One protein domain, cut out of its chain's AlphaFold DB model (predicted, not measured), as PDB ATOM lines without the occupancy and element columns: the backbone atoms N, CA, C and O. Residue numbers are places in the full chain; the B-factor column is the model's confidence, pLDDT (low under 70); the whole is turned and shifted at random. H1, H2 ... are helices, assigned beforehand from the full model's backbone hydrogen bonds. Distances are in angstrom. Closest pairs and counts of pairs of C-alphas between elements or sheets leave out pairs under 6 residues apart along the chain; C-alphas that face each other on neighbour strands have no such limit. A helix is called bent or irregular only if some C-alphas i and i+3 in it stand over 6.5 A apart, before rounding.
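What this domain is: This is residues 32 to 124 of the 131 residues of an uncharacterized protein of Prevotella fusca JCM 17724 (UniProt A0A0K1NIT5). Three long helices make a loose, flat row, with H1 in the middle, H2 folded back along it as a hairpin and the bent H4 on its other side, while short H3 lies at one end between H2 and H4. The 93 printed residues, all helix in class, have a radius of gyration of the C-alphas of 16.4 A and span 51 by 33 by 13 A.

How they stand to each other: H1, residues 32 to 58, and H2, residues 62 to 83, touch as a helical hairpin, the closest C-alphas being Val 32 and Tyr 78, 5.8 A. Their tilt of 36 degrees is only just steep. H3, residues 86 to 94, is close to H2 but not clearly touching: the closest C-alphas, Tyr 81 and His 87, are 5.0 A apart. H4, residues 102 to 124, one helix by its hydrogen bonds, is bent: C-alphas 113 and 116 are 6.6 A apart. Its arm H4b, residues 116 to 124, touches residues 38 to 45 of H1 alone, closest at the C-alphas of Ala 42 and Pro 116, 5.6 A. Every O i to N i+4 pair is within hydrogen-bond range in H2, H3 and both arms, against 17 of 23 in H1.

Where its parts are: H1, 29.4 A long, begins at C-alpha 32 (115.923, 197.020, 222.553) and is irregular, C-alphas 49 and 52 being 7.1 A apart. H2 is 30.4 A long. H4b ends at C-alpha 124 (138.653, 184.271, 210.887).

The domain as a whole: The printed part has no cut and no long link; pLDDT is under 70 at residues 48 to 60.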
ATOM      1  N   VAL A  32     115.589 196.565 223.910       92.19
ATOM      2  CA  VAL A  32     115.923 197.020 222.553       92.19
ATOM      3  C   VAL A  32     117.433 197.156 222.417       92.19
ATOM      4  O   VAL A  32     118.006 196.625 221.464       92.19
ATOM      5  N   GLY A  33     118.071 197.819 223.380       90.69
ATOM      6  CA  GLY A  33     119.510 198.009 223.451       90.69
ATOM      7  C   GLY A  33     120.259 196.685 223.470       90.69
ATOM      8  O   GLY A  33     121.183 196.509 222.680       90.69
ATOM      9  N   LEU A  34     119.835 195.717 224.288       91.19
ATOM     10  CA  LEU A  34     120.519 194.429 224.375       91.19
ATOM     11  C   LEU A  34     120.414 193.622 223.074       91.19
ATOM     12  O   LEU A  34     121.419 193.094 222.588       91.19
ATOM     13  N   VAL A  35     119.222 193.553 222.472       91.81
ATOM     14  CA  VAL A  35     119.042 192.897 221.167       91.81
ATOM     15  C   VAL A  35     119.903 193.593 220.112       91.81
ATOM     16  O   VAL A  35     120.671 192.923 219.418       91.81
ATOM     17  N   PHE A  36     119.838 194.926 220.044       91.31
ATOM     18  CA  PHE A  36     120.632 195.731 219.120       91.31
ATOM     19  C   PHE A  36     122.130 195.450 219.267       91.31
ATOM     20  O   PHE A  36     122.787 195.146 218.274       91.31
ATOM     21  N   LEU A  37     122.663 195.475 220.488       87.44
ATOM     22  CA  LEU A  37     124.100 195.422 220.738       87.44
ATOM     23  C   LEU A  37     124.732 194.108 220.256       87.44
ATOM     24  O   LEU A  37     125.734 194.137 219.546       87.44
ATOM     25  N   GLY A  38     124.116 192.957 220.542       84.31
ATOM     26  CA  GLY A  38     124.617 191.676 220.023       84.31
ATOM     27  C   GLY A  38     124.409 191.510 218.514       84.31
ATOM     28  O   GLY A  38     125.298 191.006 217.823       84.31
ATOM     29  N   THR A  39     123.293 192.005 217.956       85.06
ATOM     30  CA  THR A  39     123.097 191.986 216.492       85.06
ATOM     31  C   THR A  39     124.068 192.903 215.748       85.06
ATOM     32  O   THR A  39     124.500 192.560 214.649       85.06
ATOM     33  N   MET A  40     124.460 194.029 216.347       85.88
ATOM     34  CA  MET A  40     125.441 194.956 215.792       85.88
ATOM     35  C   MET A  40     126.790 194.267 215.581       85.88
ATOM     36  O   MET A  40     127.368 194.416 214.509       85.88
ATOM     37  N   PHE A  41     127.280 193.480 216.546       79.06
ATOM     38  CA  PHE A  41     128.542 192.746 216.385       79.06
ATOM     39  C   PHE A  41     128.499 191.779 215.196       79.06
ATOM     40  O   PHE A  41     129.424 191.760 214.383       79.06
ATOM     41  N   ALA A  42     127.408 191.022 215.056       77.31
ATOM     42  CA  ALA A  42     127.218 190.124 213.919       77.31
ATOM     43  C   ALA A  42     127.136 190.889 212.586       77.31
ATOM     44  O   ALA A  42     127.727 190.466 211.592       77.31
ATOM     45  N   LEU A  43     126.445 192.035 212.566       79.56
ATOM     46  CA  LEU A  43     126.303 192.861 211.370       79.56
ATOM     47  C   LEU A  43     127.634 193.491 210.948       79.56
ATOM     48  O   LEU A  43     127.971 193.433 209.771       79.56
ATOM     49  N   ILE A  44     128.409 194.044 211.886       76.44
ATOM     50  CA  ILE A  44     129.735 194.616 211.610       76.44
ATOM     51  C   ILE A  44     130.662 193.547 211.034       76.44
ATOM     52  O   ILE A  44     131.354 193.805 210.057       76.44
ATOM     53  N   ALA A  45     130.650 192.335 211.586       72.38
ATOM     54  CA  ALA A  45     131.454 191.245 211.050       72.38
ATOM     55  C   ALA A  45     131.019 190.805 209.651       72.38
ATOM     56  O   ALA A  45     131.861 190.599 208.778       72.38
ATOM     57  N   CYS A  46     129.710 190.691 209.426       73.69
ATOM     58  CA  CYS A  46     129.158 190.344 208.122       73.69
ATOM     59  C   CYS A  46     129.508 191.410 207.075       73.69
ATOM     60  O   CYS A  46     129.999 191.079 205.999       73.69
ATOM     61  N   LEU A  47     129.344 192.691 207.416       72.06
ATOM     62  CA  LEU A  47     129.726 193.817 206.564       72.06
ATOM     63  C   LEU A  47     131.240 193.893 206.354       72.06
ATOM     64  O   LEU A  47     131.668 194.201 205.250       72.06
ATOM     65  N   GLY A  48     132.047 193.566 207.365       69.31
ATOM     66  CA  GLY A  48     133.503 193.486 207.258       69.31
ATOM     67  C   GLY A  48     133.970 192.392 206.294       69.31
ATOM     68  O   GLY A  48     134.937 192.601 205.569       69.31
ATOM     69  N   TYR A  49     133.260 191.263 206.228       66.19
ATOM     70  CA  TYR A  49     133.518 190.204 205.247       66.19
ATOM     71  C   TYR A  49     133.008 190.569 203.844       66.19
ATOM     72  O   TYR A  49     133.672 190.312 202.847       66.19
ATOM     73  N   LEU A  50     131.841 191.216 203.762       65.06
ATOM     74  CA  LEU A  50     131.239 191.699 202.511       65.06
ATOM     75  C   LEU A  50     131.880 192.996 201.980       65.06
ATOM     76  O   LEU A  50     131.513 193.454 200.892       65.06
ATOM     77  N   ASN A  51     132.819 193.578 202.736       58.56
ATOM     78  CA  ASN A  51     133.523 194.833 202.458       58.56
ATOM     79  C   ASN A  51     134.145 194.819 201.045       58.56
ATOM     80  O   ASN A  51     134.093 195.797 200.312       58.56
ATOM     81  N   THR A  52     134.571 193.666 200.537       54.09
ATOM     82  CA  THR A  52     135.109 193.561 199.173       54.09
ATOM     83  C   THR A  52     134.074 193.686 198.044       54.09
ATOM     84  O   THR A  52     134.470 193.844 196.895       54.09
ATOM     85  N   SER A  53     132.760 193.612 198.299       52.56
ATOM     86  CA  SER A  53     131.746 193.506 197.226       52.56
ATOM     87  C   SER A  53     130.661 194.588 197.249       52.56
ATOM     88  O   SER A  53     130.232 195.039 196.187       52.56
ATOM     89  N   LEU A  54     130.214 195.046 198.424       52.97
ATOM     90  CA  LEU A  54     129.118 196.027 198.522       52.97
ATOM     91  C   LEU A  54     129.557 197.478 198.254       52.97
ATOM     92  O   LEU A  54     128.766 198.275 197.737       52.97
ATOM     93  N   PHE A  55     130.813 197.825 198.548       53.16
ATOM     94  CA  PHE A  55     131.324 199.186 198.336       53.16
ATOM     95  C   PHE A  55     131.565 199.517 196.866       53.16
ATOM     96  O   PHE A  55     131.347 200.656 196.451       53.16
ATOM     97  N   HIS A  56     131.879 198.509 196.050       54.38
ATOM     98  CA  HIS A  56     131.977 198.672 194.601       54.38
ATOM     99  C   HIS A  56     130.627 198.952 193.923       54.38
ATOM    100  O   HIS A  56     130.603 199.595 192.877       54.38
ATOM    101  N   LEU A  57     129.508 198.507 194.505       55.69
ATOM    102  CA  LEU A  57     128.182 198.615 193.881       55.69
ATOM    103  C   LEU A  57     127.478 199.949 194.140       55.69
ATOM    104  O   LEU A  57     126.684 200.389 193.313       55.69
ATOM    105  N   THR A  58     127.729 200.585 195.284       62.16
ATOM    106  CA  THR A  58     126.974 201.782 195.695       62.16
ATOM    107  C   THR A  58     127.730 203.084 195.457       62.16
ATOM    108  O   THR A  58     127.091 204.110 195.247       62.16
ATOM    109  N   GLY A  59     129.069 203.075 195.470       63.34
ATOM    110  CA  GLY A  59     129.891 204.291 195.360       63.34
ATOM    111  C   GLY A  59     129.856 205.190 196.607       63.34
ATOM    112  O   GLY A  59     130.384 206.300 196.590       63.34
ATOM    113  N   TRP A  60     129.225 204.732 197.693       67.44
ATOM    114  CA  TRP A  60     129.120 205.459 198.958       67.44
ATOM    115  C   TRP A  60     130.315 205.147 199.863       67.44
ATOM    116  O   TRP A  60     130.881 204.058 199.819       67.44
ATOM    117  N   ARG A  61     130.684 206.104 200.726       71.69
ATOM    118  CA  ARG A  61     131.752 205.906 201.718       71.69
ATOM    119  C   ARG A  61     131.387 204.786 202.691       71.69
ATOM    120  O   ARG A  61     130.270 204.763 203.207       71.69
ATOM    121  N   GLU A  62     132.368 203.948 203.019       70.94
ATOM    122  CA  GLU A  62     132.156 202.729 203.809       70.94
ATOM    123  C   GLU A  62     131.470 202.977 205.150       70.94
ATOM    124  O   GLU A  62     130.483 202.332 205.513       70.94
ATOM    125  N   ASN A  63     131.945 204.014 205.834       73.69
ATOM    126  CA  ASN A  63     131.414 204.437 207.118       73.69
ATOM    127  C   ASN A  63     129.920 204.774 207.031       73.69
ATOM    128  O   ASN A  63     129.169 204.426 207.933       73.69
ATOM    129  N   VAL A  64     129.463 205.405 205.942       80.44
ATOM    130  CA  VAL A  64     128.058 205.819 205.798       80.44
ATOM    131  C   VAL A  64     127.144 204.604 205.689       80.44
ATOM    132  O   VAL A  64     126.124 204.553 206.369       80.44
ATOM    133  N   VAL A  65     127.517 203.602 204.890       77.06
ATOM    134  CA  VAL A  65     126.719 202.374 204.739       77.06
ATOM    135  C   VAL A  65     126.644 201.610 206.059       77.06
ATOM    136  O   VAL A  65     125.558 201.172 206.447       77.06
ATOM    137  N   MET A  66     127.762 201.504 206.788       78.88
ATOM    138  CA  MET A  66     127.767 200.911 208.128       78.88
ATOM    139  C   MET A  66     126.842 201.670 209.083       78.88
ATOM    140  O   MET A  66     125.951 201.060 209.670       78.88
ATOM    141  N   TYR A  67     126.989 202.995 209.200       80.75
ATOM    142  CA  TYR A  67     126.156 203.801 210.097       80.75
ATOM    143  C   TYR A  67     124.666 203.691 209.759       80.75
ATOM    144  O   TYR A  67     123.858 203.457 210.654       80.75
ATOM    145  N   MET A  68     124.293 203.790 208.481       83.75
ATOM    146  CA  MET A  68     122.894 203.676 208.058       83.75
ATOM    147  C   MET A  68     122.316 202.291 208.360       83.75
ATOM    148  O   MET A  68     121.173 202.188 208.800       83.75
ATOM    149  N   SER A  69     123.112 201.232 208.190       83.50
ATOM    150  CA  SER A  69     122.693 199.863 208.509       83.50
ATOM    151  C   SER A  69     122.476 199.670 210.012       83.50
ATOM    152  O   SER A  69     121.496 199.048 210.416       83.50
ATOM    153  N   LEU A  70     123.344 200.252 210.847       87.06
ATOM    154  CA  LEU A  70     123.200 200.222 212.305       87.06
ATOM    155  C   LEU A  70     121.974 201.007 212.779       87.06
ATOM    156  O   LEU A  70     121.201 200.506 213.593       87.06
ATOM    157  N   VAL A  71     121.751 202.206 212.237       90.44
ATOM    158  CA  VAL A  71     120.559 203.004 212.557       90.44
ATOM    159  C   VAL A  71     119.294 202.250 212.156       90.44
ATOM    160  O   VAL A  71     118.366 202.133 212.957       90.44
ATOM    161  N   LEU A  72     119.261 201.684 210.947       90.75
ATOM    162  CA  LEU A  72     118.114 200.916 210.472       90.75
ATOM    163  C   LEU A  72     117.851 199.684 211.349       90.75
ATOM    164  O   LEU A  72     116.701 199.418 211.692       90.75
ATOM    165  N   LEU A  73     118.901 198.966 211.754       90.94
ATOM    166  CA  LEU A  73     118.797 197.825 212.661       90.94
ATOM    167  C   LEU A  73     118.145 198.225 213.988       90.94
ATOM    168  O   LEU A  73     117.177 197.591 214.406       90.94
ATOM    169  N   TYR A  74     118.630 199.299 214.617       91.69
ATOM    170  CA  TYR A  74     118.051 199.807 215.861       91.69
ATOM    171  C   TYR A  74     116.567 200.157 215.688       91.69
ATOM    172  O   TYR A  74     115.728 199.714 216.475       91.69
ATOM    173  N   LEU A  75     116.221 200.886 214.619       93.88
ATOM    174  CA  LEU A  75     114.838 201.271 214.324       93.88
ATOM    175  C   LEU A  75     113.926 200.056 214.114       93.88
ATOM    176  O   LEU A  75     112.798 200.053 214.605       93.88
ATOM    177  N   ILE A  76     114.402 199.012 213.428       92.81
ATOM    178  CA  ILE A  76     113.643 197.771 213.225       92.81
ATOM    179  C   ILE A  76     113.378 197.078 214.563       92.81
ATOM    180  O   ILE A  76     112.233 196.716 214.842       92.81
ATOM    181  N   VAL A  77     114.404 196.908 215.404       93.06
ATOM    182  CA  VAL A  77     114.256 196.270 216.722       93.06
ATOM    183  C   VAL A  77     113.283 197.075 217.586       93.06
ATOM    184  O   VAL A  77     112.326 196.513 218.124       93.06
ATOM    185  N   TYR A  78     113.458 198.396 217.648       94.25
ATOM    186  CA  TYR A  78     112.567 199.288 218.384       94.25
ATOM    187  C   TYR A  78     111.119 199.175 217.892       94.25
ATOM    188  O   TYR A  78     110.196 198.978 218.686       94.25
ATOM    189  N   TYR A  79     110.903 199.235 216.577       93.62
ATOM    190  CA  TYR A  79     109.574 199.137 215.984       93.62
ATOM    191  C   TYR A  79     108.905 197.792 216.296       93.62
ATOM    192  O   TYR A  79     107.729 197.744 216.666       93.62
ATOM    193  N   VAL A  80     109.646 196.687 216.195       92.31
ATOM    194  CA  VAL A  80     109.130 195.342 216.483       92.31
ATOM    195  C   VAL A  80     108.749 195.190 217.956       92.31
ATOM    196  O   VAL A  80     107.686 194.635 218.243       92.31
ATOM    197  N   TYR A  81     109.580 195.668 218.883       93.00
ATOM    198  CA  TYR A  81     109.360 195.453 220.312       93.00
ATOM    199  C   TYR A  81     108.450 196.497 220.955       93.00
ATOM    200  O   TYR A  81     107.466 196.120 221.596       93.00
ATOM    201  N   LYS A  82     108.720 197.788 220.746       92.06
ATOM    202  CA  LYS A  82     108.007 198.885 221.413       92.06
ATOM    203  C   LYS A  82     106.761 199.337 220.636       92.06
ATOM    204  O   LYS A  82     105.719 199.523 221.253       92.06
ATOM    205  N   VAL A  83     106.804 199.432 219.301       92.94
ATOM    206  CA  VAL A  83     105.670 199.966 218.502       92.94
ATOM    207  C   VAL A  83     104.625 198.899 218.154       92.94
ATOM    208  O   VAL A  83     103.430 199.102 218.332       92.94
ATOM    209  N   ARG A  84     105.051 197.713 217.705       91.12
ATOM    210  CA  ARG A  84     104.168 196.582 217.336       91.12
ATOM    211  C   ARG A  84     103.538 195.855 218.536       91.12
ATOM    212  O   ARG A  84     102.887 194.826 218.343       91.12
ATOM    213  N   GLY A  85     103.771 196.319 219.764       86.75
ATOM    214  CA  GLY A  85     103.229 195.710 220.984       86.75
ATOM    215  C   GLY A  85     103.812 194.330 221.322       86.75
ATOM    216  O   GLY A  85     103.197 193.559 222.060       86.75
ATOM    217  N   ARG A  86     104.985 193.967 220.780       91.12
ATOM    218  CA  ARG A  86     105.639 192.690 221.115       91.12
ATOM    219  C   ARG A  86     106.179 192.694 222.547       91.12
ATOM    220  O   ARG A  86     106.078 191.651 223.179       91.12
ATOM    221  N   HIS A  87     106.610 193.842 223.080       93.25
ATOM    222  CA  HIS A  87     107.037 194.006 224.476       93.25
ATOM    223  C   HIS A  87     106.033 193.387 225.459       93.25
ATOM    224  O   HIS A  87     106.391 192.475 226.196       93.25
ATOM    225  N   GLY A  88     104.759 193.795 225.403       91.88
ATOM    226  CA  GLY A  88     103.736 193.286 226.323       91.88
ATOM    227  C   GLY A  88     103.530 191.771 226.218       91.88
ATOM    228  O   GLY A  88     103.367 191.098 227.231       91.88
ATOM    229  N   ARG A  89     103.611 191.210 225.003       92.31
ATOM    230  CA  ARG A  89     103.512 189.756 224.791       92.31
ATOM    231  C   ARG A  89     104.709 189.000 225.360       92.31
ATOM    232  O   ARG A  89     104.522 187.923 225.909       92.31
ATOM    233  N   VAL A  90     105.914 189.549 225.219       93.19
ATOM    234  CA  VAL A  90     107.153 188.950 225.734       93.19
ATOM    235  C   VAL A  90     107.181 189.005 227.258       93.19
ATOM    236  O   VAL A  90     107.406 187.976 227.889       93.19
ATOM    237  N   MET A  91     106.849 190.156 227.848       94.12
ATOM    238  CA  MET A  91     106.753 190.302 229.303       94.12
ATOM    239  C   MET A  91     105.729 189.345 229.903       94.12
ATOM    240  O   MET A  91     106.035 188.653 230.867       94.12
ATOM    241  N   ALA A  92     104.536 189.252 229.310       92.81
ATOM    242  CA  ALA A  92     103.492 188.351 229.791       92.81
ATOM    243  C   ALA A  92     103.853 186.863 229.647       92.81
ATOM    244  O   ALA A  92     103.295 186.033 230.356       92.81
ATOM    245  N   HIS A  93     104.745 186.516 228.716       91.31
ATOM    246  CA  HIS A  93     105.149 185.133 228.493       91.31
ATOM    247  C   HIS A  93     106.260 184.676 229.438       91.31
ATOM    248  O   HIS A  93     106.192 183.560 229.947       91.31
ATOM    249  N   TYR A  94     107.279 185.514 229.648       91.75
ATOM    250  CA  TYR A  94     108.465 185.107 230.395       91.75
ATOM    251  C   TYR A  94     108.441 185.490 231.875       91.75
ATOM    252  O   TYR A  94     109.057 184.764 232.654       91.75
ATOM    253  N   ARG A  95     107.726 186.547 232.297       91.00
ATOM    254  CA  ARG A  95     107.633 186.902 233.727       91.00
ATOM    255  C   ARG A  95     106.989 185.778 234.537       91.00
ATOM    256  O   ARG A  95     105.950 185.245 234.153       91.00
ATOM    257  N   GLY A  96     107.607 185.425 235.661       89.25
ATOM    258  CA  GLY A  96     107.209 184.304 236.513       89.25
ATOM    259  C   GLY A  96     107.466 182.916 235.911       89.25
ATOM    260  O   GLY A  96     107.062 181.916 236.504       89.25
ATOM    261  N   SER A  97     108.111 182.824 234.743       90.81
ATOM    262  CA  SER A  97     108.520 181.546 234.150       90.81
ATOM    263  C   SER A  97     109.878 181.083 234.692       90.81
ATOM    264  O   SER A  97     110.581 181.826 235.370       90.81
ATOM    265  N   ILE A  98     110.310 179.877 234.313       88.19
ATOM    266  CA  ILE A  98     111.660 179.369 234.625       88.19
ATOM    267  C   ILE A  98     112.791 180.266 234.089       88.19
ATOM    268  O   ILE A  98     113.923 180.183 234.562       88.19
ATOM    269  N   TYR A  99     112.493 181.104 233.090       87.44
ATOM    270  CA  TYR A  99     113.449 182.025 232.485       87.44
ATOM    271  C   TYR A  99     113.561 183.356 233.240       87.44
ATOM    272  O   TYR A  99     114.504 184.095 232.987       87.44
ATOM    273  N   ASP A 100     112.641 183.643 234.167       89.69
ATOM    274  CA  ASP A 100     112.641 184.834 235.024       89.69
ATOM    275  C   ASP A 100     113.454 184.564 236.293       89.69
ATOM    276  O   ASP A 100     112.939 184.449 237.405       89.69
ATOM    277  N   SER A 101     114.754 184.339 236.103       90.69
ATOM    278  CA  SER A 101     115.679 184.149 237.214       90.69
ATOM    279  C   SER A 101     117.022 184.829 236.941       90.69
ATOM    280  O   SER A 101     117.531 184.762 235.816       90.69
ATOM    281  N   PRO A 102     117.650 185.440 237.968       88.25
ATOM    282  CA  PRO A 102     118.948 186.095 237.819       88.25
ATOM    283  C   PRO A 102     120.030 185.250 237.118       88.25
ATOM    284  O   PRO A 102     120.692 185.778 236.221       88.25
ATOM    285  N   PRO A 103     120.232 183.952 237.450       90.75
ATOM    286  CA  PRO A 103     121.268 183.163 236.786       90.75
ATOM    287  C   PRO A 103     120.978 182.937 235.297       90.75
ATOM    288  O   PRO A 103     121.909 182.962 234.494       90.75
ATOM    289  N   VAL A 104     119.709 182.766 234.902       92.38
ATOM    290  CA  VAL A 104     119.337 182.591 233.490       92.38
ATOM    291  C   VAL A 104     119.587 183.875 232.705       92.38
ATOM    292  O   VAL A 104     120.203 183.825 231.643       92.38
ATOM    293  N   HIS A 105     119.188 185.027 233.243       91.38
ATOM    294  CA  HIS A 105     119.442 186.321 232.612       91.38
ATOM    295  C   HIS A 105     120.929 186.598 232.417       91.38
ATOM    296  O   HIS A 105     121.339 187.028 231.340       91.38
ATOM    297  N   LEU A 106     121.753 186.280 233.417       89.44
ATOM    298  CA  LEU A 106     123.199 186.409 233.296       89.44
ATOM    299  C   LEU A 106     123.753 185.502 232.183       89.44
ATOM    300  O   LEU A 106     124.552 185.956 231.366       89.44
ATOM    301  N   MET A 107     123.306 184.244 232.105       92.19
ATOM    302  CA  MET A 107     123.722 183.323 231.041       92.19
ATOM    303  C   MET A 107     123.303 183.810 229.652       92.19
ATOM    304  O   MET A 107     124.110 183.763 228.724       92.19
ATOM    305  N   VAL A 108     122.070 184.302 229.499       92.88
ATOM    306  CA  VAL A 108     121.567 184.841 228.227       92.88
ATOM    307  C   VAL A 108     122.353 186.084 227.823       92.88
ATOM    308  O   VAL A 108     122.778 186.175 226.675       92.88
ATOM    309  N   PHE A 109     122.595 187.008 228.754       90.50
ATOM    310  CA  PHE A 109     123.384 188.211 228.504       90.50
ATOM    311  C   PHE A 109     124.807 187.866 228.049       90.50
ATOM    312  O   PHE A 109     125.232 188.293 226.977       90.50
ATOM    313  N   LEU A 110     125.533 187.049 228.818       90.50
ATOM    314  CA  LEU A 110     126.904 186.664 228.479       90.50
ATOM    315  C   LEU A 110     126.946 185.881 227.162       90.50
ATOM    316  O   LEU A 110     127.756 186.187 226.291       90.50
ATOM    317  N   GLY A 111     126.043 184.916 226.978       91.38
ATOM    318  CA  GLY A 111     125.934 184.158 225.735       91.38
ATOM    319  C   GLY A 111     125.711 185.075 224.534       91.38
ATOM    320  O   GLY A 111     126.422 184.975 223.539       91.38
ATOM    321  N   TRP A 112     124.790 186.030 224.645       91.50
ATOM    322  CA  TRP A 112     124.497 186.977 223.574       91.50
ATOM    323  C   TRP A 112     125.666 187.911 223.245       91.50
ATOM    324  O   TRP A 112     125.880 188.244 222.082       91.50
ATOM    325  N   MET A 113     126.456 188.287 224.249       87.31
ATOM    326  CA  MET A 113     127.627 189.145 224.078       87.31
ATOM    327  C   MET A 113     128.836 188.404 223.497       87.31
ATOM    328  O   MET A 113     129.558 188.957 222.669       87.31
ATOM    329  N   PHE A 114     129.067 187.152 223.903       86.44
ATOM    330  CA  PHE A 114     130.265 186.401 223.518       86.44
ATOM    331  C   PHE A 114     130.087 185.532 222.275       86.44
ATOM    332  O   PHE A 114     131.048 185.374 221.523       86.44
ATOM    333  N   VAL A 115     128.894 184.986 222.016       86.38
ATOM    334  CA  VAL A 115     128.658 184.117 220.849       86.38
ATOM    335  C   VAL A 115     129.027 184.813 219.534       86.38
ATOM    336  O   VAL A 115     129.772 184.206 218.762       86.38
ATOM    337  N   PRO A 116     128.620 186.073 219.268       78.69
ATOM    338  CA  PRO A 116     129.036 186.772 218.055       78.69
ATOM    339  C   PRO A 116     130.560 186.906 217.955       78.69
ATOM    340  O   PRO A 116     131.125 186.630 216.903       78.69
ATOM    341  N   VAL A 117     131.246 187.255 219.048       80.25
ATOM    342  CA  VAL A 117     132.711 187.416 219.071       80.25
ATOM    343  C   VAL A 117     133.421 186.096 218.774       80.25
ATOM    344  O   VAL A 117     134.325 186.054 217.942       80.25
ATOM    345  N   ILE A 118     132.993 185.004 219.409       83.69
ATOM    346  CA  ILE A 118     133.565 183.671 219.194       83.69
ATOM    347  C   ILE A 118     133.339 183.221 217.749       83.69
ATOM    348  O   ILE A 118     134.271 182.735 217.113       83.69
ATOM    349  N   LEU A 119     132.136 183.423 217.204       79.88
ATOM    350  CA  LEU A 119     131.834 183.108 215.808       79.88
ATOM    351  C   LEU A 119     132.739 183.879 214.843       79.88
ATOM    352  O   LEU A 119     133.259 183.288 213.902       79.88
ATOM    353  N   ILE A 120     132.981 185.167 215.095       76.19
ATOM    354  CA  ILE A 120     133.890 185.989 214.282       76.19
ATOM    355  C   ILE A 120     135.314 185.441 214.328       76.19
ATOM    356  O   ILE A 120     135.953 185.295 213.286       76.19
ATOM    357  N   LEU A 121     135.813 185.122 215.526       80.38
ATOM    358  CA  LEU A 121     137.150 184.558 215.702       80.38
ATOM    359  C   LEU A 121     137.287 183.203 214.998       80.38
ATOM    360  O   LEU A 121     138.286 182.972 214.325       80.38
ATOM    361  N   LEU A 122     136.271 182.341 215.089       81.25
ATOM    362  CA  LEU A 122     136.244 181.048 214.405       81.25
ATOM    363  C   LEU A 122     136.221 181.204 212.885       81.25
ATOM    364  O   LEU A 122     137.010 180.562 212.198       81.25
ATOM    365  N   VAL A 123     135.363 182.073 212.347       75.81
ATOM    366  CA  VAL A 123     135.322 182.356 210.904       75.81
ATOM    367  C   VAL A 123     136.672 182.892 210.433       75.81
ATOM    368  O   VAL A 123     137.170 182.462 209.396       75.81
ATOM    369  N   ARG A 124     137.313 183.772 211.207       72.56
ATOM    370  CA  ARG A 124     138.653 184.271 210.887       72.56
ATOM    371  C   ARG A 124     139.720 183.178 210.942       72.56
ATOM    372  O   ARG A 124     140.577 183.157 210.073       72.56
TER     373      ARG A 124